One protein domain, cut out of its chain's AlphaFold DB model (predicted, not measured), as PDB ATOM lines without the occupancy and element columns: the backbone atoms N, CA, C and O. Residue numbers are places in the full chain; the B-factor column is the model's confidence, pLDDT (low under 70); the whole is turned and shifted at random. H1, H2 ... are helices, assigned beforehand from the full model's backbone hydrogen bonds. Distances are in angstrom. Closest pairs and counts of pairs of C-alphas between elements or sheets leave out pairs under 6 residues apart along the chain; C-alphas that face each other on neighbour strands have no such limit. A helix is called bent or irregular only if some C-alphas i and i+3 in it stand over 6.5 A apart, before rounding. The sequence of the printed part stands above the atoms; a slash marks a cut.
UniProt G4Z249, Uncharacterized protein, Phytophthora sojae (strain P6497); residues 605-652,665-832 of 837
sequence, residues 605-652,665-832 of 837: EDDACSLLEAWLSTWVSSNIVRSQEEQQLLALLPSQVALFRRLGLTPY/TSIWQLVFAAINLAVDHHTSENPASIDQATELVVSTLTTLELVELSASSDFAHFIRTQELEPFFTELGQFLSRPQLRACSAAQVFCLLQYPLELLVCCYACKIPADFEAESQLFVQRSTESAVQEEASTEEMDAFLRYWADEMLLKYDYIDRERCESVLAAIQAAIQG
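Overview. This is residues 605 to 652 and 665 to 832 of the 837 residues of an uncharacterized protein of Phytophthora sojae (strain P6497) (UniProt G4Z249). A slab of helices, most of them side by side, has the kinked helix H8 and its neighbour H3 in its middle, with H1 and H4 towards one edge and H9 and H10, which folds back on itself as two arms, towards the other. H6 packs on H3 and H9, while H2 crosses the end of H4 and short H7 packs on one end of H3. The printed part has 216 residues with ten named helices, H1 to H10 in order, and no named strand; the class is all helix. It is compact, with a radius of gyration of the C-alphas of 17.3 A and spans of 53 by 46 by 28 A.

Arrangement. H1, residues 608 to 628, forms a helical hairpin with H2, residues 638 to 648; they touch through residues 608 to 612 of H1 alone, closest at the C-alphas of Ala 608 and Leu 647, 6.8 A apart. H3, residues 667 to 680, touches H1 at a shallow tilt of 25 degrees, the same way, closest at the C-alphas of Glu 613 and Leu 670, 5.8 A apart. H3 is the hub, touching six other helices. It forms a helical hairpin with H4, residues 687 to 704, at a shallow tilt of 15 degrees; the closest C-alphas, of Ala 678 and Ala 693, are 5.2 A apart. H2 touches H4 about perpendicular, at 75 degrees, closest at the C-alphas of Val 641 and Leu 704, 5.9 A apart, and with residues 703 to 704 of H4 alone. H5, residues 706 to 713, touches H3, closest at the C-alphas of Ile 667 and Ser 710, 5.1 A apart, with residues 667 to 671 of H3 alone. H6, residues 721 to 735, touches H3 at a shallow tilt of 7 degrees, closest at the C-alphas of Trp 668 and Phe 727, 7.7 A apart. H7, residues 738 to 742, only just touches H3, with 3 pairs of C-alphas within 8 A, the closest being Val 679 and Gln 739 at 6.7 A. H8, residues 745 to 766, touches H3 with its residues 751 to 755 alone, opposite ways at a shallow tilt of 8 degrees, closest at the C-alphas of Ile 675 and Leu 751, 6.2 A apart. H9, residues 772 to 785, touches H6, closest at the C-alphas of Gly 732 and Ser 785, 5.5 A apart. H10, residues 794 to 830, was assigned as one helix by its hydrogen bonds but is bent, with C-alphas 814 and 817 9.4 A apart; its arms are H10a, residues 794 to 814, and H10b, residues 817 to 830. H10a touches H8, closest at the C-alphas of Ala 745 and Met 796, 6.5 A apart, and H10b touches H9, closest at the C-alphas of Thr 783 and Ala 829, 5.0 A apart. H1, H3, H4, H6, H8, H9 and H10b form a bundle, a group of helices set side by side. Among the pairs that are apart are H1 and H8, and H3 and H10a. Each O i to N i+4 pair is within hydrogen-bond range in H1, H2, H5, H9 and H10b; the counts are 8 of 10 in H3, 13 of 14 in H4, 8 of 11 in H6, 16 of 18 in H8, 15 of 17 in H10a and 0 of 1 in H7, where 2 of 2 O i to N i+3 pairs are within range.

Along the chain. H1 begins at C-alpha 608, (-4.423, 12.532, -21.402), and is 30.4 A long; H4 is 26.3 A, H8 29.9 A and H10a 30.7 A. H8 begins at C-alpha 745, (-16.139, 44.470, -16.156), and has a kink of 46 degrees near residue 752. H6 is irregular, with C-alphas 723 and 726 7.3 A apart; H8 only just, with 751 and 754 6.8 A apart; H10a too, with 810 and 813 7.7 A apart. H10b ends at C-alpha 830, (-5.511, 46.787, -20.284).

Size, cuts and confidence. The two C-alphas farthest apart, those of Glu 629 and Asp 770, are 54.2 A apart. Residues 653 to 664 are cut out, and C-alphas 652 and 665 are 11.1 A apart across the cut. Of the links that are printed whole, H4 to H5, H6 to H7, H7 to H8 and H8 to H9 are tight, and no link is long. The mean pLDDT of the printed part is 76.0; 52 residues are under 70, among them 605 to 611, 631 to 640, 681 to 688 and 785 to 796.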
ATOM      1  N   GLU A 605      -1.980   6.839 -23.804       50.78
ATOM      2  CA  GLU A 605      -0.552   7.206 -23.717       50.78
ATOM      3  C   GLU A 605      -0.232   8.560 -24.390       50.78
ATOM      4  O   GLU A 605       0.668   9.253 -23.924       50.78
ATOM      5  N   ASP A 606      -1.045   8.981 -25.373       51.88
ATOM      6  CA  ASP A 606      -0.917  10.247 -26.111       51.88
ATOM      7  C   ASP A 606      -2.138  11.206 -26.005       51.88
ATOM      8  O   ASP A 606      -2.174  12.203 -26.724       51.88
ATOM      9  N   ASP A 607      -3.149  10.938 -25.158       59.94
ATOM     10  CA  ASP A 607      -4.443  11.676 -25.165       59.94
ATOM     11  C   ASP A 607      -4.957  12.112 -23.772       59.94
ATOM     12  O   ASP A 607      -6.143  12.383 -23.561       59.94
ATOM     13  N   ALA A 608      -4.066  12.170 -22.777       64.50
ATOM     14  CA  ALA A 608      -4.423  12.532 -21.402       64.50
ATOM     15  C   ALA A 608      -5.074  13.925 -21.296       64.50
ATOM     16  O   ALA A 608      -5.997  14.109 -20.504       64.50
ATOM     17  N   CYS A 609      -4.640  14.891 -22.106       67.62
ATOM     18  CA  CYS A 609      -5.176  16.249 -22.070       67.62
ATOM     19  C   CYS A 609      -6.599  16.345 -22.634       67.62
ATOM     20  O   CYS A 609      -7.428  17.002 -22.011       67.62
ATOM     21  N   SER A 610      -6.947  15.615 -23.699       69.38
ATOM     22  CA  SER A 610      -8.336  15.552 -24.189       69.38
ATOM     23  C   SER A 610      -9.269  14.874 -23.182       69.38
ATOM     24  O   SER A 610     -10.437  15.239 -23.061       69.38
ATOM     25  N   LEU A 611      -8.761  13.911 -22.402       68.00
ATOM     26  CA  LEU A 611      -9.513  13.319 -21.292       68.00
ATOM     27  C   LEU A 611      -9.759  14.337 -20.169       68.00
ATOM     28  O   LEU A 611     -10.870  14.402 -19.636       68.00
ATOM     29  N   LEU A 612      -8.739  15.122 -19.807       75.81
ATOM     30  CA  LEU A 612      -8.871  16.195 -18.818       75.81
ATOM     31  C   LEU A 612      -9.838  17.278 -19.300       75.81
ATOM     32  O   LEU A 612     -10.667  17.732 -18.514       75.81
ATOM     33  N   GLU A 613      -9.790  17.626 -20.584       78.19
ATOM     34  CA  GLU A 613     -10.703  18.566 -21.235       78.19
ATOM     35  C   GLU A 613     -12.144  18.062 -21.213       78.19
ATOM     36  O   GLU A 613     -13.038  18.781 -20.766       78.19
ATOM     37  N   ALA A 614     -12.378  16.810 -21.612       70.44
ATOM     38  CA  ALA A 614     -13.702  16.201 -21.582       70.44
ATOM     39  C   ALA A 614     -14.256  16.116 -20.152       70.44
ATOM     40  O   ALA A 614     -15.432  16.411 -19.921       70.44
ATOM     41  N   TRP A 615     -13.418  15.745 -19.177       75.25
ATOM     42  CA  TRP A 615     -13.810  15.675 -17.771       75.25
ATOM     43  C   TRP A 615     -14.173  17.051 -17.212       75.25
ATOM     44  O   TRP A 615     -15.262  17.214 -16.659       75.25
ATOM     45  N   LEU A 616     -13.297  18.041 -17.406       80.69
ATOM     46  CA  LEU A 616     -13.503  19.411 -16.945       80.69
ATOM     47  C   LEU A 616     -14.741  20.029 -17.598       80.69
ATOM     48  O   LEU A 616     -15.593  20.577 -16.901       80.69
ATOM     49  N   SER A 617     -14.890  19.866 -18.914       79.12
ATOM     50  CA  SER A 617     -16.029  20.399 -19.663       79.12
ATOM     51  C   SER A 617     -17.347  19.783 -19.208       79.12
ATOM     52  O   SER A 617     -18.328  20.496 -18.994       79.12
ATOM     53  N   THR A 618     -17.368  18.465 -18.988       71.31
ATOM     54  CA  THR A 618     -18.550  17.758 -18.474       71.31
ATOM     55  C   THR A 618     -18.893  18.213 -17.058       71.31
ATOM     56  O   THR A 618     -20.066  18.437 -16.751       71.31
ATOM     57  N   TRP A 619     -17.886  18.377 -16.198       77.62
ATOM     58  CA  TRP A 619     -18.059  18.819 -14.817       77.62
ATOM     59  C   TRP A 619     -18.640  20.232 -14.727       77.62
ATOM     60  O   TRP A 619     -19.652  20.443 -14.053       77.62
ATOM     61  N   VAL A 620     -18.025  21.183 -15.436       80.62
ATOM     62  CA  VAL A 620     -18.455  22.586 -15.468       80.62
ATOM     63  C   VAL A 620     -19.859  22.690 -16.059       80.62
ATOM     64  O   VAL A 620     -20.748  23.221 -15.400       80.62
ATOM     65  N   SER A 621     -20.105  22.088 -17.228       76.56
ATOM     66  CA  SER A 621     -21.423  22.140 -17.883       76.56
ATOM     67  C   SER A 621     -22.527  21.537 -17.009       76.56
ATOM     68  O   SER A 621     -23.602  22.118 -16.876       76.56
ATOM     69  N   SER A 622     -22.257  20.402 -16.353       71.56
ATOM     70  CA  SER A 622     -23.232  19.758 -15.464       71.56
ATOM     71  C   SER A 622     -23.587  20.643 -14.272       71.56
ATOM     72  O   SER A 622     -24.755  20.740 -13.906       71.56
ATOM     73  N   ASN A 623     -22.602  21.299 -13.661       76.19
ATOM     74  CA  ASN A 623     -22.842  22.162 -12.510       76.19
ATOM     75  C   ASN A 623     -23.509  23.490 -12.889       76.19
ATOM     76  O   ASN A 623     -24.353  23.957 -12.128       76.19
ATOM     77  N   ILE A 624     -23.221  24.050 -14.070       77.31
ATOM     78  CA  ILE A 624     -23.945  25.217 -14.596       77.31
ATOM     79  C   ILE A 624     -25.434  24.881 -14.759       77.31
ATOM     80  O   ILE A 624     -26.282  25.600 -14.231       77.31
ATOM     81  N   VAL A 625     -25.762  23.760 -15.413       75.94
ATOM     82  CA  VAL A 625     -27.158  23.323 -15.607       75.94
ATOM     83  C   VAL A 625     -27.853  23.075 -14.265       75.94
ATOM     84  O   VAL A 625     -28.964  23.548 -14.045       75.94
ATOM     85  N   ARG A 626     -27.189  22.395 -13.323       73.69
ATOM     86  CA  ARG A 626     -27.749  22.137 -11.985       73.69
ATOM     87  C   ARG A 626     -27.994  23.416 -11.190       73.69
ATOM     88  O   ARG A 626     -29.016  23.500 -10.517       73.69
ATOM     89  N   SER A 627     -27.098  24.399 -11.290       74.50
ATOM     90  CA  SER A 627     -27.273  25.718 -10.672       74.50
ATOM     91  C   SER A 627     -28.516  26.425 -11.214       74.50
ATOM     92  O   SER A 627     -29.316  26.952 -10.444       74.50
ATOM     93  N   GLN A 628     -28.718  26.377 -12.535       72.88
ATOM     94  CA  GLN A 628     -29.883  26.969 -13.203       72.88
ATOM     95  C   GLN A 628     -31.201  26.273 -12.827       72.88
ATOM     96  O   GLN A 628     -32.245  26.918 -12.795       72.88
ATOM     97  N   GLU A 629     -31.157  24.977 -12.516       75.94
ATOM     98  CA  GLU A 629     -32.305  24.186 -12.053       75.94
ATOM     99  C   GLU A 629     -32.502  24.219 -10.519       75.94
ATOM    100  O   GLU A 629     -33.287  23.428  -9.993       75.94
ATOM    101  N   GLU A 630     -31.787  25.091  -9.791       72.25
ATOM    102  CA  GLU A 630     -31.780  25.178  -8.315       72.25
ATOM    103  C   GLU A 630     -31.464  23.837  -7.609       72.25
ATOM    104  O   GLU A 630     -31.878  23.574  -6.476       72.25
ATOM    105  N   GLN A 631     -30.713  22.954  -8.273       64.69
ATOM    106  CA  GLN A 631     -30.280  21.670  -7.725       64.69
ATOM    107  C   GLN A 631     -28.965  21.808  -6.951       64.69
ATOM    108  O   GLN A 631     -28.144  22.685  -7.209       64.69
ATOM    109  N   GLN A 632     -28.714  20.881  -6.020       67.00
ATOM    110  CA  GLN A 632     -27.425  20.817  -5.324       67.00
ATOM    111  C   GLN A 632     -26.274  20.604  -6.317       67.00
ATOM    112  O   GLN A 632     -26.286  19.636  -7.089       67.00
ATOM    113  N   LEU A 633     -25.277  21.492  -6.265       69.31
ATOM    114  CA  LEU A 633     -24.043  21.381  -7.041       69.31
ATOM    115  C   LEU A 633     -23.287  20.098  -6.681       69.31
ATOM    116  O   LEU A 633     -23.321  19.614  -5.548       69.31
ATOM    117  N   LEU A 634     -22.593  19.542  -7.664       67.94
ATOM    118  CA  LEU A 634     -21.663  18.445  -7.465       67.94
ATOM    119  C   LEU A 634     -20.375  19.004  -6.833       67.94
ATOM    120  O   LEU A 634     -19.837  20.003  -7.304       67.94
ATOM    121  N   ALA A 635     -19.860  18.352  -5.786       67.75
ATOM    122  CA  ALA A 635     -18.602  18.728  -5.141       67.75
ATOM    123  C   ALA A 635     -17.406  17.974  -5.747       67.75
ATOM    124  O   ALA A 635     -17.468  16.753  -5.914       67.75
ATOM    125  N   LEU A 636     -16.303  18.684  -6.026       67.81
ATOM    126  CA  LEU A 636     -15.028  18.058  -6.393       67.81
ATOM    127  C   LEU A 636     -14.414  17.407  -5.157       67.81
ATOM    128  O   LEU A 636     -14.060  18.090  -4.195       67.81
ATOM    129  N   LEU A 637     -14.254  16.087  -5.180       64.50
ATOM    130  CA  LEU A 637     -13.611  15.393  -4.071       64.50
ATOM    131  C   LEU A 637     -12.091  15.607  -4.061       64.50
ATOM    132  O   LEU A 637     -11.475  15.625  -5.129       64.50
ATOM    133  N   PRO A 638     -11.439  15.596  -2.880       62.78
ATOM    134  CA  PRO A 638      -9.978  15.629  -2.781       62.78
ATOM    135  C   PRO A 638      -9.279  14.544  -3.613       62.78
ATOM    136  O   PRO A 638      -8.190  14.761  -4.137       62.78
ATOM    137  N   SER A 639      -9.906  13.377  -3.764       55.97
ATOM    138  CA  SER A 639      -9.406  12.267  -4.577       55.97
ATOM    139  C   SER A 639      -9.486  12.530  -6.078       55.97
ATOM    140  O   SER A 639      -8.559  12.194  -6.809       55.97
ATOM    141  N   GLN A 640     -10.546  13.194  -6.531       66.50
ATOM    142  CA  GLN A 640     -10.721  13.612  -7.920       66.50
ATOM    143  C   GLN A 640      -9.776  14.755  -8.280       66.50
ATOM    144  O   GLN A 640      -9.165  14.728  -9.342       66.50
ATOM    145  N   VAL A 641      -9.587  15.703  -7.360       73.75
ATOM    146  CA  VAL A 641      -8.592  16.774  -7.483       73.75
ATOM    147  C   VAL A 641      -7.183  16.183  -7.566       73.75
ATOM    148  O   VAL A 641      -6.428  16.503  -8.480       73.75
ATOM    149  N   ALA A 642      -6.836  15.257  -6.667       67.06
ATOM    150  CA  ALA A 642      -5.541  14.582  -6.688       67.06
ATOM    151  C   ALA A 642      -5.327  13.758  -7.966       67.06
ATOM    152  O   ALA A 642      -4.215  13.733  -8.495       67.06
ATOM    153  N   LEU A 643      -6.377  13.095  -8.464       67.19
ATOM    154  CA  LEU A 643      -6.348  12.375  -9.730       67.19
ATOM    155  C   LEU A 643      -6.073  13.330 -10.881       67.19
ATOM    156  O   LEU A 643      -5.072  13.164 -11.566       67.19
ATOM    157  N   PHE A 644      -6.897  14.361 -11.032       76.12
ATOM    158  CA  PHE A 644      -6.757  15.358 -12.082       76.12
ATOM    159  C   PHE A 644      -5.360  15.990 -12.101       76.12
ATOM    160  O   PHE A 644      -4.699  16.005 -13.138       76.12
ATOM    161  N   ARG A 645      -4.858  16.426 -10.938       76.19
ATOM    162  CA  ARG A 645      -3.517  17.016 -10.807       76.19
ATOM    163  C   ARG A 645      -2.419  16.048 -11.237       76.19
ATOM    164  O   ARG A 645      -1.512  16.428 -11.967       76.19
ATOM    165  N   ARG A 646      -2.499  14.778 -10.831       69.44
ATOM    166  CA  ARG A 646      -1.516  13.761 -11.242       69.44
ATOM    167  C   ARG A 646      -1.543  13.489 -12.741       69.44
ATOM    168  O   ARG A 646      -0.488  13.232 -13.311       69.44
ATOM    169  N   LEU A 647      -2.712  13.559 -13.373       68.62
ATOM    170  CA  LEU A 647      -2.827  13.445 -14.826       68.62
ATOM    171  C   LEU A 647      -2.196  14.634 -15.534       68.62
ATOM    172  O   LEU A 647      -1.384  14.415 -16.426       68.62
ATOM    173  N   GLY A 648      -2.465  15.857 -15.072       70.12
ATOM    174  CA  GLY A 648      -1.796  17.053 -15.589       70.12
ATOM    175  C   GLY A 648      -0.270  17.007 -15.421       70.12
ATOM    176  O   GLY A 648       0.471  17.418 -16.304       70.12
ATOM    177  N   LEU A 649       0.226  16.438 -14.318       69.12
ATOM    178  CA  LEU A 649       1.665  16.311 -14.046       69.12
ATOM    179  C   LEU A 649       2.326  15.081 -14.684       69.12
ATOM    180  O   LEU A 649       3.525  14.869 -14.484       69.12
ATOM    181  N   THR A 650       1.585  14.229 -15.400       62.66
ATOM    182  CA  THR A 650       2.195  13.065 -16.050       62.66
ATOM    183  C   THR A 650       3.092  13.582 -17.175       62.66
ATOM    184  O   THR A 650       2.582  14.186 -18.113       62.66
ATOM    185  N   PRO A 651       4.424  13.405 -17.094       49.94
ATOM    186  CA  PRO A 651       5.333  14.074 -18.008       49.94
ATOM    187  C   PRO A 651       5.067  13.606 -19.433       49.94
ATOM    188  O   PRO A 651       5.044  12.395 -19.681       49.94
ATOM    189  N   TYR A 652       4.957  14.564 -20.356       50.19
ATOM    190  CA  TYR A 652       5.140  14.368 -21.791       50.19
ATOM    191  C   TYR A 652       6.506  13.712 -22.037       50.19
ATOM    192  O   TYR A 652       7.514  14.359 -22.308       50.19
ATOM    193  N   THR A 665      -3.183  18.375 -26.788       56.12
ATOM    194  CA  THR A 665      -3.652  19.585 -26.096       56.12
ATOM    195  C   THR A 665      -2.813  19.874 -24.842       56.12
ATOM    196  O   THR A 665      -2.257  18.969 -24.234       56.12
ATOM    197  N   SER A 666      -2.669  21.140 -24.468       74.44
ATOM    198  CA  SER A 666      -1.831  21.623 -23.350       74.44
ATOM    199  C   SER A 666      -2.701  22.038 -22.161       74.44
ATOM    200  O   SER A 666      -3.869  22.380 -22.343       74.44
ATOM    201  N   ILE A 667      -2.176  22.010 -20.932       81.06
ATOM    202  CA  ILE A 667      -2.983  22.280 -19.723       81.06
ATOM    203  C   ILE A 667      -3.536  23.707 -19.725       81.06
ATOM    204  O   ILE A 667      -4.671  23.914 -19.300       81.06
ATOM    205  N   TRP A 668      -2.798  24.689 -20.251       85.31
ATOM    206  CA  TRP A 668      -3.312  26.060 -20.378       85.31
ATOM    207  C   TRP A 668      -4.578  26.150 -21.250       85.31
ATOM    208  O   TRP A 668      -5.418  27.015 -21.010       85.31
ATOM    209  N   GLN A 669      -4.783  25.237 -22.211       85.69
ATOM    210  CA  GLN A 669      -6.009  25.203 -23.024       85.69
ATOM    211  C   GLN A 669      -7.236  24.818 -22.192       85.69
ATOM    212  O   GLN A 669      -8.340  25.271 -22.486       85.69
ATOM    213  N   LEU A 670      -7.054  24.063 -21.103       86.06
ATOM    214  CA  LEU A 670      -8.135  23.705 -20.176       86.06
ATOM    215  C   LEU A 670      -8.686  24.930 -19.430       86.06
ATOM    216  O   LEU A 670      -9.873  24.966 -19.105       86.06
ATOM    217  N   VAL A 671      -7.844  25.944 -19.191       88.19
ATOM    218  CA  VAL A 671      -8.263  27.229 -18.606       88.19
ATOM    219  C   VAL A 671      -9.239  27.928 -19.552       88.19
ATOM    220  O   VAL A 671     -10.338  28.299 -19.137       88.19
ATOM    221  N   PHE A 672      -8.890  28.026 -20.839       87.19
ATOM    222  CA  PHE A 672      -9.777  28.603 -21.851       87.19
ATOM    223  C   PHE A 672     -11.027  27.753 -22.084       87.19
ATOM    224  O   PHE A 672     -12.106  28.321 -22.204       87.19
ATOM    225  N   ALA A 673     -10.933  26.420 -22.071       85.44
ATOM    226  CA  ALA A 673     -12.098  25.541 -22.188       85.44
ATOM    227  C   ALA A 673     -13.131  25.813 -21.077       85.44
ATOM    228  O   ALA A 673     -14.313  26.008 -21.362       85.44
ATOM    229  N   ALA A 674     -12.693  25.906 -19.817       86.62
ATOM    230  CA  ALA A 674     -13.585  26.192 -18.692       86.62
ATOM    231  C   ALA A 674     -14.184  27.607 -18.748       86.62
ATOM    232  O   ALA A 674     -15.383  27.778 -18.530       86.62
ATOM    233  N   ILE A 675     -13.367  28.618 -19.059       88.06
ATOM    234  CA  ILE A 675     -13.820  30.013 -19.150       88.06
ATOM    235  C   ILE A 675     -14.796  30.197 -20.320       88.06
ATOM    236  O   ILE A 675     -15.828  30.851 -20.166       88.06
ATOM    237  N   ASN A 676     -14.509  29.590 -21.474       86.94
ATOM    238  CA  ASN A 676     -15.390  29.637 -22.636       86.94
ATOM    239  C   ASN A 676     -16.763  29.044 -22.306       86.94
ATOM    240  O   ASN A 676     -17.760  29.669 -22.641       86.94
ATOM    241  N   LEU A 677     -16.839  27.941 -21.552       83.94
ATOM    242  CA  LEU A 677     -18.121  27.365 -21.120       83.94
ATOM    243  C   LEU A 677     -18.968  28.325 -20.271       83.94
ATOM    244  O   LEU A 677     -20.185  28.368 -20.450       83.94
ATOM    245  N   ALA A 678     -18.360  29.124 -19.385       82.94
ATOM    246  CA  ALA A 678     -19.101  30.142 -18.630       82.94
ATOM    247  C   ALA A 678     -19.674  31.238 -19.543       82.94
ATOM    248  O   ALA A 678     -20.817  31.659 -19.367       82.94
ATOM    249  N   VAL A 679     -18.903  31.665 -20.547       81.88
ATOM    250  CA  VAL A 679     -19.306  32.708 -21.505       81.88
ATOM    251  C   VAL A 679     -20.325  32.186 -22.529       81.88
ATOM    252  O   VAL A 679     -21.250  32.904 -22.901       81.88
ATOM    253  N   ASP A 680     -20.195  30.935 -22.969       79.31
ATOM    254  CA  ASP A 680     -21.068  30.291 -23.959       79.31
ATOM    255  C   ASP A 680     -22.472  29.988 -23.419       79.31
ATOM    256  O   ASP A 680     -23.445  30.013 -24.174       79.31
ATOM    257  N   HIS A 681     -22.607  29.766 -22.110       69.31
ATOM    258  CA  HIS A 681     -23.901  29.573 -21.451       69.31
ATOM    259  C   HIS A 681     -24.640  30.884 -21.117       69.31
ATOM    260  O   HIS A 681     -25.739  30.843 -20.555       69.31
ATOM    261  N   HIS A 682     -24.088  32.048 -21.482       67.19
ATOM    262  CA  HIS A 682     -24.742  33.338 -21.288       67.19
ATOM    263  C   HIS A 682     -25.943  33.515 -22.230       67.19
ATOM    264  O   HIS A 682     -25.806  33.598 -23.452       67.19
ATOM    265  N   THR A 683     -27.131  33.696 -21.652       62.34
ATOM    266  CA  THR A 683     -28.318  34.180 -22.368       62.34
ATOM    267  C   THR A 683     -28.631  35.601 -21.905       62.34
ATOM    268  O   THR A 683     -28.623  35.885 -20.711       62.34
ATOM    269  N   SER A 684     -28.928  36.518 -22.834       56.97
ATOM    270  CA  SER A 684     -29.190  37.940 -22.523       56.97
ATOM    271  C   SER A 684     -30.420  38.185 -21.637       56.97
ATOM    272  O   SER A 684     -30.726  39.328 -21.315       56.97
ATOM    273  N   GLU A 685     -31.155  37.131 -21.287       57.94
ATOM    274  CA  GLU A 685     -32.398  37.181 -20.521       57.94
ATOM    275  C   GLU A 685     -32.183  36.989 -19.008       57.94
ATOM    276  O   GLU A 685     -33.074  37.343 -18.236       57.94
ATOM    277  N   ASN A 686     -31.019  36.489 -18.557       65.44
ATOM    278  CA  ASN A 686     -30.760  36.240 -17.133       65.44
ATOM    279  C   ASN A 686     -29.307  36.559 -16.707       65.44
ATOM    280  O   ASN A 686     -28.459  35.670 -16.697       65.44
ATOM    281  N   PRO A 687     -28.997  37.797 -16.281       65.06
ATOM    282  CA  PRO A 687     -27.642  38.166 -15.853       65.06
ATOM    283  C   PRO A 687     -27.158  37.407 -14.601       65.06
ATOM    284  O   PRO A 687     -25.957  37.243 -14.420       65.06
ATOM    285  N   ALA A 688     -28.058  36.865 -13.772       68.50
ATOM    286  CA  ALA A 688     -27.663  36.069 -12.606       68.50
ATOM    287  C   ALA A 688     -27.071  34.698 -12.989       68.50
ATOM    288  O   ALA A 688     -26.354  34.094 -12.192       68.50
ATOM    289  N   SER A 689     -27.340  34.195 -14.203       73.38
ATOM    290  CA  SER A 689     -26.802  32.901 -14.641       73.38
ATOM    291  C   SER A 689     -25.312  32.965 -14.962       73.38
ATOM    292  O   SER A 689     -24.620  31.964 -14.789       73.38
ATOM    293  N   ILE A 690     -24.811  34.119 -15.426       77.44
ATOM    294  CA  ILE A 690     -23.379  34.286 -15.698       77.44
ATOM    295  C   ILE A 690     -22.580  34.495 -14.411       77.44
ATOM    296  O   ILE A 690     -21.495  33.940 -14.302       77.44
ATOM    297  N   ASP A 691     -23.132  35.180 -13.404       77.81
ATOM    298  CA  ASP A 691     -22.477  35.320 -12.095       77.81
ATOM    299  C   ASP A 691     -22.230  33.952 -11.445       77.81
ATOM    300  O   ASP A 691     -21.112  33.649 -11.028       77.81
ATOM    301  N   GLN A 692     -23.245  33.081 -11.447       80.12
ATOM    302  CA  GLN A 692     -23.130  31.719 -10.916       80.12
ATOM    303  C   GLN A 692     -22.148  30.855 -11.722       80.12
ATOM    304  O   GLN A 692     -21.378  30.086 -11.145       80.12
ATOM    305  N   ALA A 693     -22.157  30.973 -13.055       83.38
ATOM    306  CA  ALA A 693     -21.228  30.239 -13.912       83.38
ATOM    307  C   ALA A 693     -19.776  30.701 -13.703       83.38
ATOM    308  O   ALA A 693     -18.877  29.865 -13.605       83.38
ATOM    309  N   THR A 694     -19.551  32.011 -13.575       84.44
ATOM    310  CA  THR A 694     -18.236  32.591 -13.285       84.44
ATOM    311  C   THR A 694     -17.734  32.151 -11.910       84.44
ATOM    312  O   THR A 694     -16.602  31.680 -11.817       84.44
ATOM    313  N   GLU A 695     -18.560  32.207 -10.860       85.62
ATOM    314  CA  GLU A 695     -18.180  31.745  -9.514       85.62
ATOM    315  C   GLU A 695     -17.809  30.252  -9.504       85.62
ATOM    316  O   GLU A 695     -16.784  29.860  -8.941       85.62
ATOM    317  N   LEU A 696     -18.592  29.414 -10.191       85.56
ATOM    318  CA  LEU A 696     -18.323  27.983 -10.327       85.56
ATOM    319  C   LEU A 696     -17.008  27.711 -11.069       85.56
ATOM    320  O   LEU A 696     -16.236  26.844 -10.647       85.56
ATOM    321  N   VAL A 697     -16.747  28.413 -12.174       86.75
ATOM    322  CA  VAL A 697     -15.511  28.242 -12.950       86.75
ATOM    323  C   VAL A 697     -14.310  28.697 -12.130       86.75
ATOM    324  O   VAL A 697     -13.361  27.928 -12.004       86.75
ATOM    325  N   VAL A 698     -14.376  29.865 -11.488       86.62
ATOM    326  CA  VAL A 698     -13.334  30.367 -10.575       86.62
ATOM    327  C   VAL A 698     -13.065  29.352  -9.457       86.62
ATOM    328  O   VAL A 698     -11.932  28.907  -9.273       86.62
ATOM    329  N   SER A 699     -14.107  28.880  -8.765       86.19
ATOM    330  CA  SER A 699     -13.960  27.860  -7.719       86.19
ATOM    331  C   SER A 699     -13.312  26.578  -8.254       86.19
ATOM    332  O   SER A 699     -12.496  25.964  -7.562       86.19
ATOM    333  N   THR A 700     -13.667  26.159  -9.469       85.94
ATOM    334  CA  THR A 700     -13.157  24.940 -10.101       85.94
ATOM    335  C   THR A 700     -11.682  25.083 -10.481       85.94
ATOM    336  O   THR A 700     -10.873  24.224 -10.124       85.94
ATOM    337  N   LEU A 701     -11.320  26.177 -11.156       88.25
ATOM    338  CA  LEU A 701      -9.957  26.477 -11.594       88.25
ATOM    339  C   LEU A 701      -9.001  26.612 -10.404       88.25
ATOM    340  O   LEU A 701      -7.920  26.023 -10.426       88.25
ATOM    341  N   THR A 702      -9.433  27.295  -9.337       86.88
ATOM    342  CA  THR A 702      -8.674  27.391  -8.079       86.88
ATOM    343  C   THR A 702      -8.527  26.027  -7.410       86.88
ATOM    344  O   THR A 702      -7.426  25.646  -7.026       86.88
ATOM    345  N   THR A 703      -9.608  25.245  -7.305       84.25
ATOM    346  CA  THR A 703      -9.562  23.916  -6.667       84.25
ATOM    347  C   THR A 703      -8.643  22.949  -7.415       84.25
ATOM    348  O   THR A 703      -7.992  22.110  -6.794       84.25
ATOM    349  N   LEU A 704      -8.560  23.044  -8.742       84.69
ATOM    350  CA  LEU A 704      -7.686  22.190  -9.547       84.69
ATOM    351  C   LEU A 704      -6.252  22.721  -9.681       84.69
ATOM    352  O   LEU A 704      -5.400  21.945 -10.104       84.69
ATOM    353  N   GLU A 705      -5.975  23.967  -9.279       86.62
ATOM    354  CA  GLU A 705      -4.663  24.629  -9.407       86.62
ATOM    355  C   GLU A 705      -4.133  24.610 -10.859       86.62
ATOM    356  O   GLU A 705      -2.954  24.360 -11.105       86.62
ATOM    357  N   LEU A 706      -4.999  24.852 -11.859       84.88
ATOM    358  CA  LEU A 706      -4.629  24.687 -13.281       84.88
ATOM    359  C   LEU A 706      -3.429  25.540 -13.714       84.88
ATOM    360  O   LEU A 706      -2.633  25.093 -14.540       84.88
ATOM    361  N   VAL A 707      -3.285  26.741 -13.151       83.06
ATOM    362  CA  VAL A 707      -2.151  27.636 -13.423       83.06
ATOM    363  C   VAL A 707      -0.837  27.005 -12.954       83.06
ATOM    364  O   VAL A 707       0.118  26.919 -13.723       83.06
ATOM    365  N   GLU A 708      -0.796  26.491 -11.722       82.88
ATOM    366  CA  GLU A 708       0.389  25.832 -11.159       82.88
ATOM    367  C   GLU A 708       0.722  24.530 -11.902       82.88
ATOM    368  O   GLU A 708       1.894  24.230 -12.161       82.88
ATOM    369  N   LEU A 709      -0.309  23.771 -12.291       78.38
ATOM    370  CA  LEU A 709      -0.161  22.564 -13.102       78.38
ATOM    371  C   LEU A 709       0.437  22.874 -14.478       78.38
ATOM    372  O   LEU A 709       1.376  22.195 -14.892       78.38
ATOM    373  N   SER A 710      -0.065  23.899 -15.171       81.75
ATOM    374  CA  SER A 710       0.455  24.316 -16.479       81.75
ATOM    375  C   SER A 710       1.892  24.837 -16.369       81.75
ATOM    376  O   SER A 710       2.767  24.407 -17.123       81.75
ATOM    377  N   ALA A 711       2.192  25.648 -15.349       77.50
ATOM    378  CA  ALA A 711       3.554  26.098 -15.060       77.50
ATOM    379  C   ALA A 711       4.524  24.929 -14.804       77.50
ATOM    380  O   ALA A 711       5.703  24.997 -15.173       77.50
ATOM    381  N   SER A 712       4.045  23.854 -14.178       74.19
ATOM    382  CA  SER A 712       4.844  22.667 -13.851       74.19
ATOM    383  C   SER A 712       4.966  21.666 -15.001       74.19
ATOM    384  O   SER A 712       5.951  20.931 -15.040       74.19
ATOM    385  N   SER A 713       3.993  21.624 -15.915       72.12
ATOM    386  CA  SER A 713       3.906  20.633 -16.996       72.12
ATOM    387  C   SER A 713       4.238  21.236 -18.364       72.12
ATOM    388  O   SER A 713       5.296  20.928 -18.918       72.12
ATOM    389  N   ASP A 714       3.409  22.155 -18.874       71.94
ATOM    390  CA  ASP A 714       3.559  22.749 -20.213       71.94
ATOM    391  C   ASP A 714       4.852  23.573 -20.324       71.94
ATOM    392  O   ASP A 714       5.561  23.525 -21.327       71.94
ATOM    393  N   PHE A 715       5.195  24.304 -19.257       70.62
ATOM    394  CA  PHE A 715       6.327  25.237 -19.235       70.62
ATOM    395  C   PHE A 715       7.529  24.716 -18.433       70.62
ATOM    396  O   PHE A 715       8.354  25.491 -17.938       70.62
ATOM    397  N   ALA A 716       7.659  23.394 -18.272       63.97
ATOM    398  CA  ALA A 716       8.804  22.780 -17.589       63.97
ATOM    399  C   ALA A 716      10.136  22.989 -18.340       63.97
ATOM    400  O   ALA A 716      11.187  23.124 -17.714       63.97
ATOM    401  N   HIS A 717      10.083  23.031 -19.676       61.91
ATOM    402  CA  HIS A 717      11.240  23.140 -20.575       61.91
ATOM    403  C   HIS A 717      11.158  24.351 -21.512       61.91
ATOM    404  O   HIS A 717      11.714  24.311 -22.603       61.91
ATOM    405  N   PHE A 718      10.450  25.403 -21.102       65.75
ATOM    406  CA  PHE A 718      10.261  26.607 -21.905       65.75
ATOM    407  C   PHE A 718      11.607  27.287 -22.219       65.75
ATOM    408  O   PHE A 718      12.365  27.612 -21.302       65.75
ATOM    409  N   ILE A 719      11.909  27.493 -23.508       64.00
ATOM    410  CA  ILE A 719      13.170  28.122 -23.960       64.00
ATOM    411  C   ILE A 719      12.911  29.417 -24.746       64.00
ATOM    412  O   ILE A 719      13.770  30.299 -24.748       64.00
ATOM    413  N   ARG A 720      11.765  29.544 -25.435       71.75
ATOM    414  CA  ARG A 720      11.458  30.686 -26.320       71.75
ATOM    415  C   ARG A 720       9.985  31.089 -26.271       71.75
ATOM    416  O   ARG A 720       9.103  30.245 -26.343       71.75
ATOM    417  N   THR A 721       9.725  32.389 -26.334       73.06
ATOM    418  CA  THR A 721       8.410  33.053 -26.427       73.06
ATOM    419  C   THR A 721       7.582  32.567 -27.612       73.06
ATOM    420  O   THR A 721       6.361  32.545 -27.530       73.06
ATOM    421  N   GLN A 722       8.215  32.101 -28.694       72.75
ATOM    422  CA  GLN A 722       7.511  31.502 -29.840       72.75
ATOM    423  C   GLN A 722       6.666  30.271 -29.457       72.75
ATOM    424  O   GLN A 722       5.688  29.975 -30.138       72.75
ATOM    425  N   GLU A 723       7.004  29.571 -28.370       72.06
ATOM    426  CA  GLU A 723       6.236  28.424 -27.859       72.06
ATOM    427  C   GLU A 723       4.908  28.851 -27.199       72.06
ATOM    428  O   GLU A 723       3.991  28.041 -27.091       72.06
ATOM    429  N   LEU A 724       4.771  30.129 -26.822       77.50
ATOM    430  CA  LEU A 724       3.557  30.734 -26.255       77.50
ATOM    431  C   LEU A 724       2.671  31.432 -27.295       77.50
ATOM    432  O   LEU A 724       1.596  31.927 -26.969       77.50
ATOM    433  N   GLU A 725       3.073  31.448 -28.561       81.62
ATOM    434  CA  GLU A 725       2.292  32.056 -29.639       81.62
ATOM    435  C   GLU A 725       0.853  31.490 -29.765       81.62
ATOM    436  O   GLU A 725      -0.084  32.277 -29.951       81.62
ATOM    437  N   PRO A 726       0.610  30.170 -29.588       82.88
ATOM    438  CA  PRO A 726      -0.751  29.632 -29.539       82.88
ATOM    439  C   PRO A 726      -1.573  30.174 -28.362       82.88
ATOM    440  O   PRO A 726      -2.763  30.427 -28.522       82.88
ATOM    441  N   PHE A 727      -0.939  30.403 -27.206       85.12
ATOM    442  CA  PHE A 727      -1.590  30.981 -26.030       85.12
ATOM    443  C   PHE A 727      -2.008  32.435 -26.288       85.12
ATOM    444  O   PHE A 727      -3.154  32.798 -26.036       85.12
ATOM    445  N   PHE A 728      -1.113  33.259 -26.851       83.75
ATOM    446  CA  PHE A 728      -1.436  34.645 -27.220       83.75
ATOM    447  C   PHE A 728      -2.567  34.715 -28.253       83.75
ATOM    448  O   PHE A 728      -3.450  35.567 -28.157       83.75
ATOM    449  N   THR A 729      -2.574  33.784 -29.211       84.62
ATOM    450  CA  THR A 729      -3.643  33.677 -30.211       84.62
ATOM    451  C   THR A 729      -4.991  33.364 -29.556       84.62
ATOM    452  O   THR A 729      -5.978  34.030 -29.864       84.62
ATOM    453  N   GLU A 730      -5.039  32.394 -28.640       85.44
ATOM    454  CA  GLU A 730      -6.263  32.020 -27.919       85.44
ATOM    455  C   GLU A 730      -6.754  33.157 -27.007       85.44
ATOM    456  O   GLU A 730      -7.946  33.461 -26.981       85.44
ATOM    457  N   LEU A 731      -5.836  33.852 -26.325       85.44
ATOM    458  CA  LEU A 731      -6.152  35.023 -25.505       85.44
ATOM    459  C   LEU A 731      -6.772  36.148 -26.344       85.44
ATOM    460  O   LEU A 731      -7.806  36.701 -25.966       85.44
ATOM    461  N   GLY A 732      -6.189  36.452 -27.507       80.12
ATOM    462  CA  GLY A 732      -6.739  37.440 -28.436       80.12
ATOM    463  C   GLY A 732      -8.111  37.030 -28.980       80.12
ATOM    464  O   GLY A 732      -9.030  37.851 -29.039       80.12
ATOM    465  N   GLN A 733      -8.292  35.748 -29.323       83.69
ATOM    466  CA  GLN A 733      -9.593  35.215 -29.740       83.69
ATOM    467  C   GLN A 733     -10.635  35.357 -28.633       83.69
ATOM    468  O   GLN A 733     -11.728  35.861 -28.902       83.69
ATOM    469  N   PHE A 734     -10.287  34.992 -27.397       83.25
ATOM    470  CA  PHE A 734     -11.148  35.146 -26.232       83.25
ATOM    471  C   PHE A 734     -11.574  36.605 -26.039       83.25
ATOM    472  O   PHE A 734     -12.770  36.885 -26.009       83.25
ATOM    473  N   LEU A 735     -10.626  37.546 -26.005       79.56
ATOM    474  CA  LEU A 735     -10.903  38.977 -25.816       79.56
ATOM    475  C   LEU A 735     -11.754  39.585 -26.943       79.56
ATOM    476  O   LEU A 735     -12.510  40.527 -26.707       79.56
ATOM    477  N   SER A 736     -11.681  39.028 -28.155       79.06
ATOM    478  CA  SER A 736     -12.487  39.464 -29.304       79.06
ATOM    479  C   SER A 736     -13.935  38.947 -29.301       79.06
ATOM    480  O   SER A 736     -14.732  39.334 -30.164       79.06
ATOM    481  N   ARG A 737     -14.310  38.076 -28.348       79.44
ATOM    482  CA  ARG A 737     -15.634  37.442 -28.318       79.44
ATOM    483  C   ARG A 737     -16.751  38.473 -28.087       79.44
ATOM    484  O   ARG A 737     -16.724  39.209 -27.101       79.44
ATOM    485  N   PRO A 738     -17.807  38.487 -28.922       74.81
ATOM    486  CA  PRO A 738     -18.897  39.452 -28.791       74.81
ATOM    487  C   PRO A 738     -19.698  39.278 -27.494       74.81
ATOM    488  O   PRO A 738     -20.244  40.258 -26.992       74.81
ATOM    489  N   GLN A 739     -19.748  38.065 -26.934       75.62
ATOM    490  CA  GLN A 739     -20.435  37.777 -25.671       75.62
ATOM    491  C   GLN A 739     -19.810  38.517 -24.481       75.62
ATOM    492  O   GLN A 739     -20.540  38.908 -23.577       75.62
ATOM    493  N   LEU A 740     -18.498  38.794 -24.505       74.38
ATOM    494  CA  LEU A 740     -17.827  39.529 -23.426       74.38
ATOM    495  C   LEU A 740     -18.315  40.974 -23.300       74.38
ATOM    496  O   LEU A 740     -18.277  41.533 -22.211       74.38
ATOM    497  N   ARG A 741     -18.842  41.565 -24.382       72.75
ATOM    498  CA  ARG A 741     -19.432  42.915 -24.352       72.75
ATOM    499  C   ARG A 741     -20.737  42.982 -23.556       72.75
ATOM    500  O   ARG A 741     -21.189  44.077 -23.242       72.75
ATOM    501  N   ALA A 742     -21.366  41.835 -23.290       70.00
ATOM    502  CA  ALA A 742     -22.572  41.738 -22.471       70.00
ATOM    503  C   ALA A 742     -22.264  41.474 -20.984       70.00
ATOM    504  O   ALA A 742     -23.154  41.636 -20.153       70.00
ATOM    505  N   CYS A 743     -21.028  41.088 -20.656       73.94
ATOM    506  CA  CYS A 743     -20.575  40.843 -19.291       73.94
ATOM    507  C   CYS A 743     -20.222  42.159 -18.580       73.94
ATOM    508  O   CYS A 743     -19.813  43.135 -19.212       73.94
ATOM    509  N   SER A 744     -20.327  42.183 -17.250       75.25
ATOM    510  CA  SER A 744     -19.773  43.285 -16.455       75.25
ATOM    511  C   SER A 744     -18.241  43.247 -16.470       75.25
ATOM    512  O   SER A 744     -17.639  42.183 -16.631       75.25
ATOM    513  N   ALA A 745     -17.597  44.399 -16.254       72.56
ATOM    514  CA  ALA A 745     -16.139  44.470 -16.156       72.56
ATOM    515  C   ALA A 745     -15.610  43.481 -15.101       72.56
ATOM    516  O   ALA A 745     -14.714  42.693 -15.390       72.56
ATOM    517  N   ALA A 746     -16.240  43.431 -13.923       74.12
ATOM    518  CA  ALA A 746     -15.885  42.494 -12.858       74.12
ATOM    519  C   ALA A 746     -15.922  41.019 -13.310       74.12
ATOM    520  O   ALA A 746     -14.993  40.273 -13.019       74.12
ATOM    521  N   GLN A 747     -16.942  40.599 -14.070       76.62
ATOM    522  CA  GLN A 747     -17.049  39.223 -14.578       76.62
ATOM    523  C   GLN A 747     -15.936  38.886 -15.574       76.62
ATOM    524  O   GLN A 747     -15.326  37.820 -15.485       76.62
ATOM    525  N   VAL A 748     -15.661  39.796 -16.515       77.69
ATOM    526  CA  VAL A 748     -14.593  39.620 -17.509       77.69
ATOM    527  C   VAL A 748     -13.244  39.480 -16.806       77.69
ATOM    528  O   VAL A 748     -12.471  38.578 -17.124       77.69
ATOM    529  N   PHE A 749     -12.994  40.308 -15.795       77.75
ATOM    530  CA  PHE A 749     -11.751  40.288 -15.033       77.75
ATOM    531  C   PHE A 749     -11.598  39.059 -14.127       77.75
ATOM    532  O   PHE A 749     -10.516  38.472 -14.092       77.75
ATOM    533  N   CYS A 750     -12.670  38.589 -13.478       80.50
ATOM    534  CA  CYS A 750     -12.649  37.329 -12.725       80.50
ATOM    535  C   CYS A 750     -12.304  36.118 -13.604       80.50
ATOM    536  O   CYS A 750     -11.660  35.183 -13.134       80.50
ATOM    537  N   LEU A 751     -12.710  36.121 -14.875       81.75
ATOM    538  CA  LEU A 751     -12.353  35.065 -15.821       81.75
ATOM    539  C   LEU A 751     -10.923  35.247 -16.361       81.75
ATOM    540  O   LEU A 751     -10.177  34.273 -16.458       81.75
ATOM    541  N   LEU A 752     -10.507  36.484 -16.653       83.56
ATOM    542  CA  LEU A 752      -9.167  36.799 -17.167       83.56
ATOM    543  C   LEU A 752      -8.038  36.607 -16.148       83.56
ATOM    544  O   LEU A 752      -6.888  36.466 -16.562       83.56
ATOM    545  N   GLN A 753      -8.332  36.558 -14.846       85.62
ATOM    546  CA  GLN A 753      -7.292  36.454 -13.819       85.62
ATOM    547  C   GLN A 753      -6.350  35.254 -14.019       85.62
ATOM    548  O   GLN A 753      -5.151  35.408 -13.818       85.62
ATOM    549  N   TYR A 754      -6.850  34.096 -14.477       87.56
ATOM    550  CA  TYR A 754      -6.029  32.887 -14.657       87.56
ATOM    551  C   TYR A 754      -5.156  32.927 -15.924       87.56
ATOM    552  O   TYR A 754      -3.965  32.625 -15.822       87.56
ATOM    553  N   PRO A 755      -5.667  33.327 -17.112       88.06
ATOM    554  CA  PRO A 755      -4.802  33.613 -18.256       88.06
ATOM    555  C   PRO A 755      -3.735  34.679 -17.962       88.06
ATOM    556  O   PRO A 755      -2.587  34.530 -18.375       88.06
ATOM    557  N   LEU A 756      -4.079  35.742 -17.228       87.25
ATOM    558  CA  LEU A 756      -3.119  36.793 -16.877       87.25
ATOM    559  C   LEU A 756      -2.073  36.304 -15.862       87.25
ATOM    560  O   LEU A 756      -0.891  36.609 -16.009       87.25
ATOM    561  N   GLU A 757      -2.471  35.500 -14.874       88.56
ATOM    562  CA  GLU A 757      -1.547  34.865 -13.924       88.56
ATOM    563  C   GLU A 757      -0.549  33.935 -14.636       88.56
ATOM    564  O   GLU A 757       0.635  33.939 -14.298       88.56
ATOM    565  N   LEU A 758      -0.973  33.208 -15.682       87.25
ATOM    566  CA  LEU A 758      -0.061  32.412 -16.517       87.25
ATOM    567  C   LEU A 758       1.012  33.275 -17.197       87.25
ATOM    568  O   LEU A 758       2.178  32.884 -17.203       87.25
ATOM    569  N   LEU A 759       0.660  34.460 -17.713       86.88
ATOM    570  CA  LEU A 759       1.637  35.387 -18.303       86.88
ATOM    571  C   LEU A 759       2.665  35.866 -17.272       86.88
ATOM    572  O   LEU A 759       3.869  35.853 -17.550       86.88
ATOM    573  N   VAL A 760       2.202  36.238 -16.076       86.31
ATOM    574  CA  VAL A 760       3.075  36.645 -14.964       86.31
ATOM    575  C   VAL A 760       3.996  35.492 -14.562       86.31
ATOM    576  O   VAL A 760       5.209  35.682 -14.457       86.31
ATOM    577  N   CYS A 761       3.455  34.278 -14.420       85.62
ATOM    578  CA  CYS A 761       4.226  33.084 -14.089       85.62
ATOM    579  C   CYS A 761       5.300  32.781 -15.149       85.62
ATOM    580  O   CYS A 761       6.466  32.576 -14.805       85.62
ATOM    581  N   CYS A 762       4.954  32.802 -16.439       82.38
ATOM    582  CA  CYS A 762       5.907  32.576 -17.526       82.38
ATOM    583  C   CYS A 762       7.044  33.612 -17.523       82.38
ATOM    584  O   CYS A 762       8.217  33.241 -17.620       82.38
ATOM    585  N   TYR A 763       6.725  34.897 -17.357       83.81
ATOM    586  CA  TYR A 763       7.734  35.956 -17.365       83.81
ATOM    587  C   TYR A 763       8.638  35.932 -16.131       83.81
ATOM    588  O   TYR A 763       9.864  35.920 -16.264       83.81
ATOM    589  N   ALA A 764       8.042  35.895 -14.937       80.19
ATOM    590  CA  ALA A 764       8.772  35.982 -13.676       80.19
ATOM    591  C   ALA A 764       9.519  34.682 -13.337       80.19
ATOM    592  O   ALA A 764      10.606  34.734 -12.766       80.19
ATOM    593  N   CYS A 765       8.971  33.517 -13.707       75.88
ATOM    594  CA  CYS A 765       9.484  32.222 -13.248       75.88
ATOM    595  C   CYS A 765      10.217  31.408 -14.324       75.88
ATOM    596  O   CYS A 765      10.996  30.524 -13.964       75.88
ATOM    597  N   LYS A 766       9.941  31.617 -15.622       78.69
ATOM    598  CA  LYS A 766      10.410  30.711 -16.695       78.69
ATOM    599  C   LYS A 766      11.403  31.340 -17.663       78.69
ATOM    600  O   LYS A 766      12.318  30.646 -18.098       78.69
ATOM    601  N   ILE A 767      11.272  32.627 -17.983       79.69
ATOM    602  CA  ILE A 767      12.273  33.342 -18.789       79.69
ATOM    603  C   ILE A 767      13.474  33.677 -17.895       79.69
ATOM    604  O   ILE A 767      13.278  34.378 -16.903       79.69
ATOM    605  N   PRO A 768      14.709  33.247 -18.211       79.00
ATOM    606  CA  PRO A 768      15.891  33.646 -17.447       79.00
ATOM    607  C   PRO A 768      16.102  35.165 -17.486       79.00
ATOM    608  O   PRO A 768      15.981  35.773 -18.548       79.00
ATOM    609  N   ALA A 769      16.469  35.768 -16.351       76.19
ATOM    610  CA  ALA A 769      16.678  37.218 -16.248       76.19
ATOM    611  C   ALA A 769      17.757  37.739 -17.219       76.19
ATOM    612  O   ALA A 769      17.613  38.819 -17.783       76.19
ATOM    613  N   ASP A 770      18.782  36.927 -17.497       79.31
ATOM    614  CA  ASP A 770      19.891  37.275 -18.396       79.31
ATOM    615  C   ASP A 770      19.503  37.266 -19.894       79.31
ATOM    616  O   ASP A 770      20.313  37.598 -20.762       79.31
ATOM    617  N   PHE A 771      18.272  36.865 -20.231       83.69
ATOM    618  CA  PHE A 771      17.753  36.787 -21.600       83.69
ATOM    619  C   PHE A 771      16.919  38.038 -21.944       83.69
ATOM    620  O   PHE A 771      15.708  37.978 -22.166       83.69
ATOM    621  N   GLU A 772      17.580  39.201 -21.987       79.69
ATOM    622  CA  GLU A 772      16.937  40.517 -22.172       79.69
ATOM    623  C   GLU A 772      16.095  40.617 -23.454       79.69
ATOM    624  O   GLU A 772      14.965  41.098 -23.412       79.69
ATOM    625  N   ALA A 773      16.607  40.127 -24.589       81.31
ATOM    626  CA  ALA A 773      15.898  40.190 -25.873       81.31
ATOM    627  C   ALA A 773      14.586  39.386 -25.860       81.31
ATOM    628  O   ALA A 773      13.586  39.808 -26.436       81.31
ATOM    629  N   GLU A 774      14.584  38.244 -25.173       82.12
ATOM    630  CA  GLU A 774      13.411  37.382 -25.030       82.12
ATOM    631  C   GLU A 774      12.402  37.988 -24.048       82.12
ATOM    632  O   GLU A 774      11.201  37.969 -24.298       82.12
ATOM    633  N   SER A 775      12.897  38.598 -22.965       81.31
ATOM    634  CA  SER A 775      12.067  39.320 -21.996       81.31
ATOM    635  C   SER A 775      11.358  40.516 -22.642       81.31
ATOM    636  O   SER A 775      10.154  40.686 -22.468       81.31
ATOM    637  N   GLN A 776      12.071  41.314 -23.443       81.69
ATOM    638  CA  GLN A 776      11.481  42.440 -24.176       81.69
ATOM    639  C   GLN A 776      10.438  41.974 -25.197       81.69
ATOM    640  O   GLN A 776       9.353  42.550 -25.265       81.69
ATOM    641  N   LEU A 777      10.738  40.906 -25.948       82.56
ATOM    642  CA  LEU A 777       9.794  40.317 -26.895       82.56
ATOM    643  C   LEU A 777       8.526  39.825 -26.183       82.56
ATOM    644  O   LEU A 777       7.424  40.103 -26.643       82.56
ATOM    645  N   PHE A 778       8.661  39.139 -25.047       83.69
ATOM    646  CA  PHE A 778       7.522  38.654 -24.269       83.69
ATOM    647  C   PHE A 778       6.625  39.790 -23.774       83.69
ATOM    648  O   PHE A 778       5.401  39.718 -23.910       83.69
ATOM    649  N   VAL A 779       7.223  40.849 -23.220       80.62
ATOM    650  CA  VAL A 779       6.481  42.026 -22.748       80.62
ATOM    651  C   VAL A 779       5.749  42.687 -23.913       80.62
ATOM    652  O   VAL A 779       4.554  42.942 -23.799       80.62
ATOM    653  N   GLN A 780       6.415  42.869 -25.058       81.25
ATOM    654  CA  GLN A 780       5.791  43.416 -26.265       81.25
ATOM    655  C   GLN A 780       4.610  42.556 -26.755       81.25
ATOM    656  O   GLN A 780       3.552  43.081 -27.084       81.25
ATOM    657  N   ARG A 781       4.749  41.227 -26.789       79.75
ATOM    658  CA  ARG A 781       3.657  40.333 -27.222       79.75
ATOM    659  C   ARG A 781       2.489  40.322 -26.237       79.75
ATOM    660  O   ARG A 781       1.333  40.245 -26.659       79.75
ATOM    661  N   SER A 782       2.778  40.439 -24.943       75.06
ATOM    662  CA  SER A 782       1.762  40.529 -23.889       75.06
ATOM    663  C   SER A 782       0.949  41.817 -23.998       75.06
ATOM    664  O   SER A 782      -0.269  41.774 -23.844       75.06
ATOM    665  N   THR A 783       1.590  42.944 -24.328       73.38
ATOM    666  CA  THR A 783       0.884  44.215 -24.539       73.38
ATOM    667  C   THR A 783       0.084  44.224 -25.841       73.38
ATOM    668  O   THR A 783      -1.058  44.672 -25.835       73.38
ATOM    669  N   GLU A 784       0.619  43.666 -26.933       73.69
ATOM    670  CA  GLU A 784      -0.088  43.534 -28.220       73.69
ATOM    671  C   GLU A 784      -1.351  42.656 -28.125       73.69
ATOM    672  O   GLU A 784      -2.332  42.911 -28.820       73.69
ATOM    673  N   SER A 785      -1.339  41.634 -27.262       66.19
ATOM    674  CA  SER A 785      -2.442  40.668 -27.130       66.19
ATOM    675  C   SER A 785      -3.528  41.095 -26.134       66.19
ATOM    676  O   SER A 785      -4.626  40.550 -26.178       66.19
ATOM    677  N   ALA A 786      -3.238  42.050 -25.242       60.09
ATOM    678  CA  ALA A 786      -4.131  42.489 -24.162       60.09
ATOM    679  C   ALA A 786      -4.943  43.763 -24.482       60.09
ATOM    680  O   ALA A 786      -5.644  44.275 -23.609       60.09
ATOM    681  N   VAL A 787      -4.877  44.282 -25.715       56.31
ATOM    682  CA  VAL A 787      -5.573  45.518 -26.106       56.31
ATOM    683  C   VAL A 787      -7.089  45.293 -26.184       56.31
ATOM    684  O   VAL A 787      -7.587  44.672 -27.125       56.31
ATOM    685  N   GLN A 788      -7.835  45.851 -25.228       54.19
ATOM    686  CA  GLN A 788      -9.269  46.119 -25.370       54.19
ATOM    687  C   GLN A 788      -9.484  47.592 -25.746       54.19
ATOM    688  O   GLN A 788      -8.913  48.490 -25.133       54.19
ATOM    689  N   GLU A 789     -10.316  47.850 -26.759       46.94
ATOM    690  CA  GLU A 789     -10.808  49.202 -27.046       46.94
ATOM    691  C   GLU A 789     -11.717  49.683 -25.899       46.94
ATOM    692  O   GLU A 789     -12.774  49.106 -25.656       46.94
ATOM    693  N   GLU A 790     -11.261  50.743 -25.221       51.28
ATOM    694  CA  GLU A 790     -11.988  51.720 -24.391       51.28
ATOM    695  C   GLU A 790     -13.119  51.210 -23.474       51.28
ATOM    696  O   GLU A 790     -14.290  51.207 -23.854       51.28
ATOM    697  N   ALA A 791     -12.792  50.956 -22.198       47.53
ATOM    698  CA  ALA A 791     -13.710  51.171 -21.068       47.53
ATOM    699  C   ALA A 791     -12.968  51.180 -19.712       47.53
ATOM    700  O   ALA A 791     -13.100  50.244 -18.923       47.53
ATOM    701  N   SER A 792     -12.202  52.234 -19.396       53.31
ATOM    702  CA  SER A 792     -11.708  52.389 -18.021       53.31
ATOM    703  C   SER A 792     -12.851  52.794 -17.086       53.31
ATOM    704  O   SER A 792     -13.530  53.805 -17.272       53.31
ATOM    705  N   THR A 793     -13.103  51.959 -16.081       64.50
ATOM    706  CA  THR A 793     -14.096  52.191 -15.024       64.50
ATOM    707  C   THR A 793     -13.396  52.111 -13.667       64.50
ATOM    708  O   THR A 793     -12.419  51.384 -13.518       64.50
ATOM    709  N   GLU A 794     -13.878  52.831 -12.651       68.69
ATOM    710  CA  GLU A 794     -13.267  52.816 -11.305       68.69
ATOM    711  C   GLU A 794     -13.215  51.401 -10.685       68.69
ATOM    712  O   GLU A 794     -12.314  51.088  -9.905       68.69
ATOM    713  N   GLU A 795     -14.154  50.527 -11.066       65.31
ATOM    714  CA  GLU A 795     -14.200  49.115 -10.665       65.31
ATOM    715  C   GLU A 795     -13.046  48.298 -11.272       65.31
ATOM    716  O   GLU A 795     -12.474  47.442 -10.595       65.31
ATOM    717  N   MET A 796     -12.651  48.606 -12.511       68.88
ATOM    718  CA  MET A 796     -11.508  47.983 -13.185       68.88
ATOM    719  C   MET A 796     -10.192  48.331 -12.485       68.88
ATOM    720  O   MET A 796      -9.383  47.447 -12.210       68.88
ATOM    721  N   ASP A 797     -10.000  49.600 -12.120       72.31
ATOM    722  CA  ASP A 797      -8.789  50.030 -11.417       72.31
ATOM    723  C   ASP A 797      -8.691  49.436 -10.008       72.31
ATOM    724  O   ASP A 797      -7.589  49.232  -9.494       72.31
ATOM    725  N   ALA A 798      -9.827  49.190  -9.350       77.50
ATOM    726  CA  ALA A 798      -9.865  48.519  -8.053       77.50
ATOM    727  C   ALA A 798      -9.504  47.028  -8.177       77.50
ATOM    728  O   ALA A 798      -8.699  46.534  -7.385       77.50
ATOM    729  N   PHE A 799     -10.038  46.337  -9.191       77.31
ATOM    730  CA  PHE A 799      -9.695  44.943  -9.475       77.31
ATOM    731  C   PHE A 799      -8.214  44.781  -9.831       77.31
ATOM    732  O   PHE A 799      -7.533  43.956  -9.231       77.31
ATOM    733  N   LEU A 800      -7.693  45.586 -10.766       77.62
ATOM    734  CA  LEU A 800      -6.303  45.484 -11.227       77.62
ATOM    735  C   LEU A 800      -5.295  45.738 -10.105       77.62
ATOM    736  O   LEU A 800      -4.232  45.116 -10.095       77.62
ATOM    737  N   ARG A 801      -5.629  46.618  -9.152       82.56
ATOM    738  CA  ARG A 801      -4.831  46.825  -7.934       82.56
ATOM    739  C   ARG A 801      -4.844  45.591  -7.037       82.56
ATOM    740  O   ARG A 801      -3.778  45.112  -6.675       82.56
ATOM    741  N   TYR A 802      -6.027  45.047  -6.740       83.38
ATOM    742  CA  TYR A 802      -6.153  43.836  -5.925       83.38
ATOM    743  C   TYR A 802      -5.427  42.633  -6.550       83.38
ATOM    744  O   TYR A 802      -4.666  41.947  -5.874       83.38
ATOM    745  N   TRP A 803      -5.622  42.402  -7.851       86.44
ATOM    746  CA  TRP A 803      -4.977  41.313  -8.582       86.44
ATOM    747  C   TRP A 803      -3.453  41.469  -8.608       86.44
ATOM    748  O   TRP A 803      -2.738  40.506  -8.348       86.44
ATOM    749  N   ALA A 804      -2.936  42.679  -8.855       85.56
ATOM    750  CA  ALA A 804      -1.496  42.925  -8.826       85.56
ATOM    751  C   ALA A 804      -0.890  42.700  -7.432       85.56
ATOM    752  O   ALA A 804       0.178  42.097  -7.335       85.56
ATOM    753  N   ASP A 805      -1.580  43.111  -6.364       85.94
ATOM    754  CA  ASP A 805      -1.161  42.825  -4.987       85.94
ATOM    755  C   ASP A 805      -1.118  41.305  -4.719       85.94
ATOM    756  O   ASP A 805      -0.177  40.817  -4.088       85.94
ATOM    757  N   GLU A 806      -2.085  40.536  -5.237       85.56
ATOM    758  CA  GLU A 806      -2.097  39.069  -5.130       85.56
ATOM    759  C   GLU A 806      -0.939  38.422  -5.909       85.56
ATOM    760  O   GLU A 806      -0.278  37.515  -5.399       85.56
ATOM    761  N   MET A 807      -0.648  38.903  -7.122       88.75
ATOM    762  CA  MET A 807       0.469  38.409  -7.939       88.75
ATOM    763  C   MET A 807       1.825  38.713  -7.302       88.75
ATOM    764  O   MET A 807       2.707  37.853  -7.298       88.75
ATOM    765  N   LEU A 808       1.990  39.905  -6.721       85.56
ATOM    766  CA  LEU A 808       3.183  40.243  -5.949       85.56
ATOM    767  C   LEU A 808       3.319  39.310  -4.746       85.56
ATOM    768  O   LEU A 808       4.384  38.742  -4.552       85.56
ATOM    769  N   LEU A 809       2.241  39.049  -4.003       85.69
ATOM    770  CA  LEU A 809       2.283  38.122  -2.869       85.69
ATOM    771  C   LEU A 809       2.634  36.678  -3.277       85.69
ATOM    772  O   LEU A 809       3.229  35.943  -2.489       85.69
ATOM    773  N   LYS A 810       2.265  36.263  -4.494       83.75
ATOM    774  CA  LYS A 810       2.565  34.928  -5.029       83.75
ATOM    775  C   LYS A 810       3.969  34.797  -5.620       83.75
ATOM    776  O   LYS A 810       4.536  33.714  -5.521       83.75
ATOM    777  N   TYR A 811       4.526  35.839  -6.240       83.31
ATOM    778  CA  TYR A 811       5.737  35.719  -7.069       83.31
ATOM    779  C   TYR A 811       6.884  36.686  -6.710       83.31
ATOM    780  O   TYR A 811       7.962  36.577  -7.298       83.31
ATOM    781  N   ASP A 812       6.717  37.601  -5.745       81.31
ATOM    782  CA  ASP A 812       7.762  38.560  -5.333       81.31
ATOM    783  C   ASP A 812       9.062  37.898  -4.853       81.31
ATOM    784  O   ASP A 812      10.151  38.433  -5.070       81.31
ATOM    785  N   TYR A 813       8.962  36.722  -4.231       79.62
ATOM    786  CA  TYR A 813      10.095  35.973  -3.696       79.62
ATOM    787  C   TYR A 813      11.011  35.402  -4.788       79.62
ATOM    788  O   TYR A 813      12.131  34.989  -4.480       79.62
ATOM    789  N   ILE A 814      10.535  35.342  -6.037       79.62
ATOM    790  CA  ILE A 814      11.283  34.829  -7.189       79.62
ATOM    791  C   ILE A 814      12.137  35.950  -7.783       79.62
ATOM    792  O   ILE A 814      13.362  35.850  -7.781       79.62
ATOM    793  N   ASP A 815      11.491  37.014  -8.267       79.12
ATOM    794  CA  ASP A 815      12.137  38.224  -8.782       79.12
ATOM    795  C   ASP A 815      11.136  39.388  -8.766       79.12
ATOM    796  O   ASP A 815      10.288  39.540  -9.653       79.12
ATOM    797  N   ARG A 816      11.226  40.207  -7.716       83.44
ATOM    798  CA  ARG A 816      10.309  41.322  -7.486       83.44
ATOM    799  C   ARG A 816      10.332  42.357  -8.610       83.44
ATOM    800  O   ARG A 816       9.264  42.798  -9.022       83.44
ATOM    801  N   GLU A 817      11.505  42.737  -9.112       83.44
ATOM    802  CA  GLU A 817      11.621  43.786 -10.137       83.44
ATOM    803  C   GLU A 817      10.993  43.330 -11.458       83.44
ATOM    804  O   GLU A 817      10.289  44.092 -12.126       83.44
ATOM    805  N   ARG A 818      11.179  42.057 -11.817       82.06
ATOM    806  CA  ARG A 818      10.560  41.490 -13.021       82.06
ATOM    807  C   ARG A 818       9.058  41.284 -12.864       82.06
ATOM    808  O   ARG A 818       8.327  41.522 -13.825       82.06
ATOM    809  N   CYS A 819       8.591  40.899 -11.676       83.94
ATOM    810  CA  CYS A 819       7.161  40.809 -11.377       83.94
ATOM    811  C   CYS A 819       6.486  42.191 -11.480       83.94
ATOM    812  O   CYS A 819       5.508  42.346 -12.209       83.94
ATOM    813  N   GLU A 820       7.065  43.226 -10.861       85.38
ATOM    814  CA  GLU A 820       6.585  44.613 -10.979       85.38
ATOM    815  C   GLU A 820       6.581  45.088 -12.447       85.38
ATOM    816  O   GLU A 820       5.618  45.710 -12.897       85.38
ATOM    817  N   SER A 821       7.611  44.735 -13.228       82.75
ATOM    818  CA  SER A 821       7.728  45.110 -14.644       82.75
ATOM    819  C   SER A 821       6.636  44.503 -15.535       82.75
ATOM    820  O   SER A 821       6.068  45.220 -16.362       82.75
ATOM    821  N   VAL A 822       6.324  43.211 -15.388       83.62
ATOM    822  CA  VAL A 822       5.277  42.570 -16.206       83.62
ATOM    823  C   VAL A 822       3.878  42.993 -15.772       83.62
ATOM    824  O   VAL A 822       3.019  43.204 -16.627       83.62
ATOM    825  N   LEU A 823       3.654  43.195 -14.470       85.50
ATOM    826  CA  LEU A 823       2.383  43.704 -13.956       85.50
ATOM    827  C   LEU A 823       2.096  45.108 -14.492       85.50
ATOM    828  O   LEU A 823       0.993  45.349 -14.978       85.50
ATOM    829  N   ALA A 824       3.096  45.995 -14.495       83.69
ATOM    830  CA  ALA A 824       2.965  47.331 -15.070       83.69
ATOM    831  C   ALA A 824       2.648  47.287 -16.575       83.69
ATOM    832  O   ALA A 824       1.795  48.035 -17.047       83.69
ATOM    833  N   ALA A 825       3.288  46.386 -17.329       81.44
ATOM    834  CA  ALA A 825       3.030  46.236 -18.760       81.44
ATOM    835  C   ALA A 825       1.613  45.715 -19.057       81.44
ATOM    836  O   ALA A 825       0.936  46.240 -19.942       81.44
ATOM    837  N   ILE A 826       1.144  44.715 -18.304       80.62
ATOM    838  CA  ILE A 826      -0.213  44.168 -18.436       80.62
ATOM    839  C   ILE A 826      -1.256  45.227 -18.050       80.62
ATOM    840  O   ILE A 826      -2.223  45.421 -18.781       80.62
ATOM    841  N   GLN A 827      -1.043  45.952 -16.946       79.94
ATOM    842  CA  GLN A 827      -1.931  47.037 -16.519       79.94
ATOM    843  C   GLN A 827      -2.014  48.148 -17.571       79.94
ATOM    844  O   GLN A 827      -3.118  48.523 -17.954       79.94
ATOM    845  N   ALA A 828      -0.875  48.604 -18.103       76.19
ATOM    846  CA  ALA A 828      -0.834  49.633 -19.143       76.19
ATOM    847  C   ALA A 828      -1.538  49.191 -20.440       76.19
ATOM    848  O   ALA A 828      -2.214  49.995 -21.083       76.19
ATOM    849  N   ALA A 829      -1.416  47.912 -20.814       73.75
ATOM    850  CA  ALA A 829      -2.093  47.360 -21.985       73.75
ATOM    851  C   ALA A 829      -3.617  47.285 -21.805       73.75
ATOM    852  O   ALA A 829      -4.357  47.649 -22.717       73.75
ATOM    853  N   ILE A 830      -4.082  46.876 -20.620       70.88
ATOM    854  CA  ILE A 830      -5.511  46.787 -20.284       70.88
ATOM    855  C   ILE A 830      -6.136  48.183 -20.127       70.88
ATOM    856  O   ILE A 830      -7.277  48.400 -20.527       70.88
ATOM    857  N   GLN A 831      -5.395  49.146 -19.574       68.88
ATOM    858  CA  GLN A 831      -5.850  50.531 -19.395       68.88
ATOM    859  C   GLN A 831      -5.769  51.370 -20.683       68.88
ATOM    860  O   GLN A 831      -6.253  52.501 -20.705       68.88
ATOM    861  N   GLY A 832      -5.197  50.830 -21.766       60.28
ATOM    862  CA  GLY A 832      -5.087  51.522 -23.051       60.28
ATOM    863  C   GLY A 832      -4.038  52.641 -23.076       60.28
ATOM    864  O   GLY A 832      -4.051  53.468 -23.986       60.28
TER     865      GLY A 832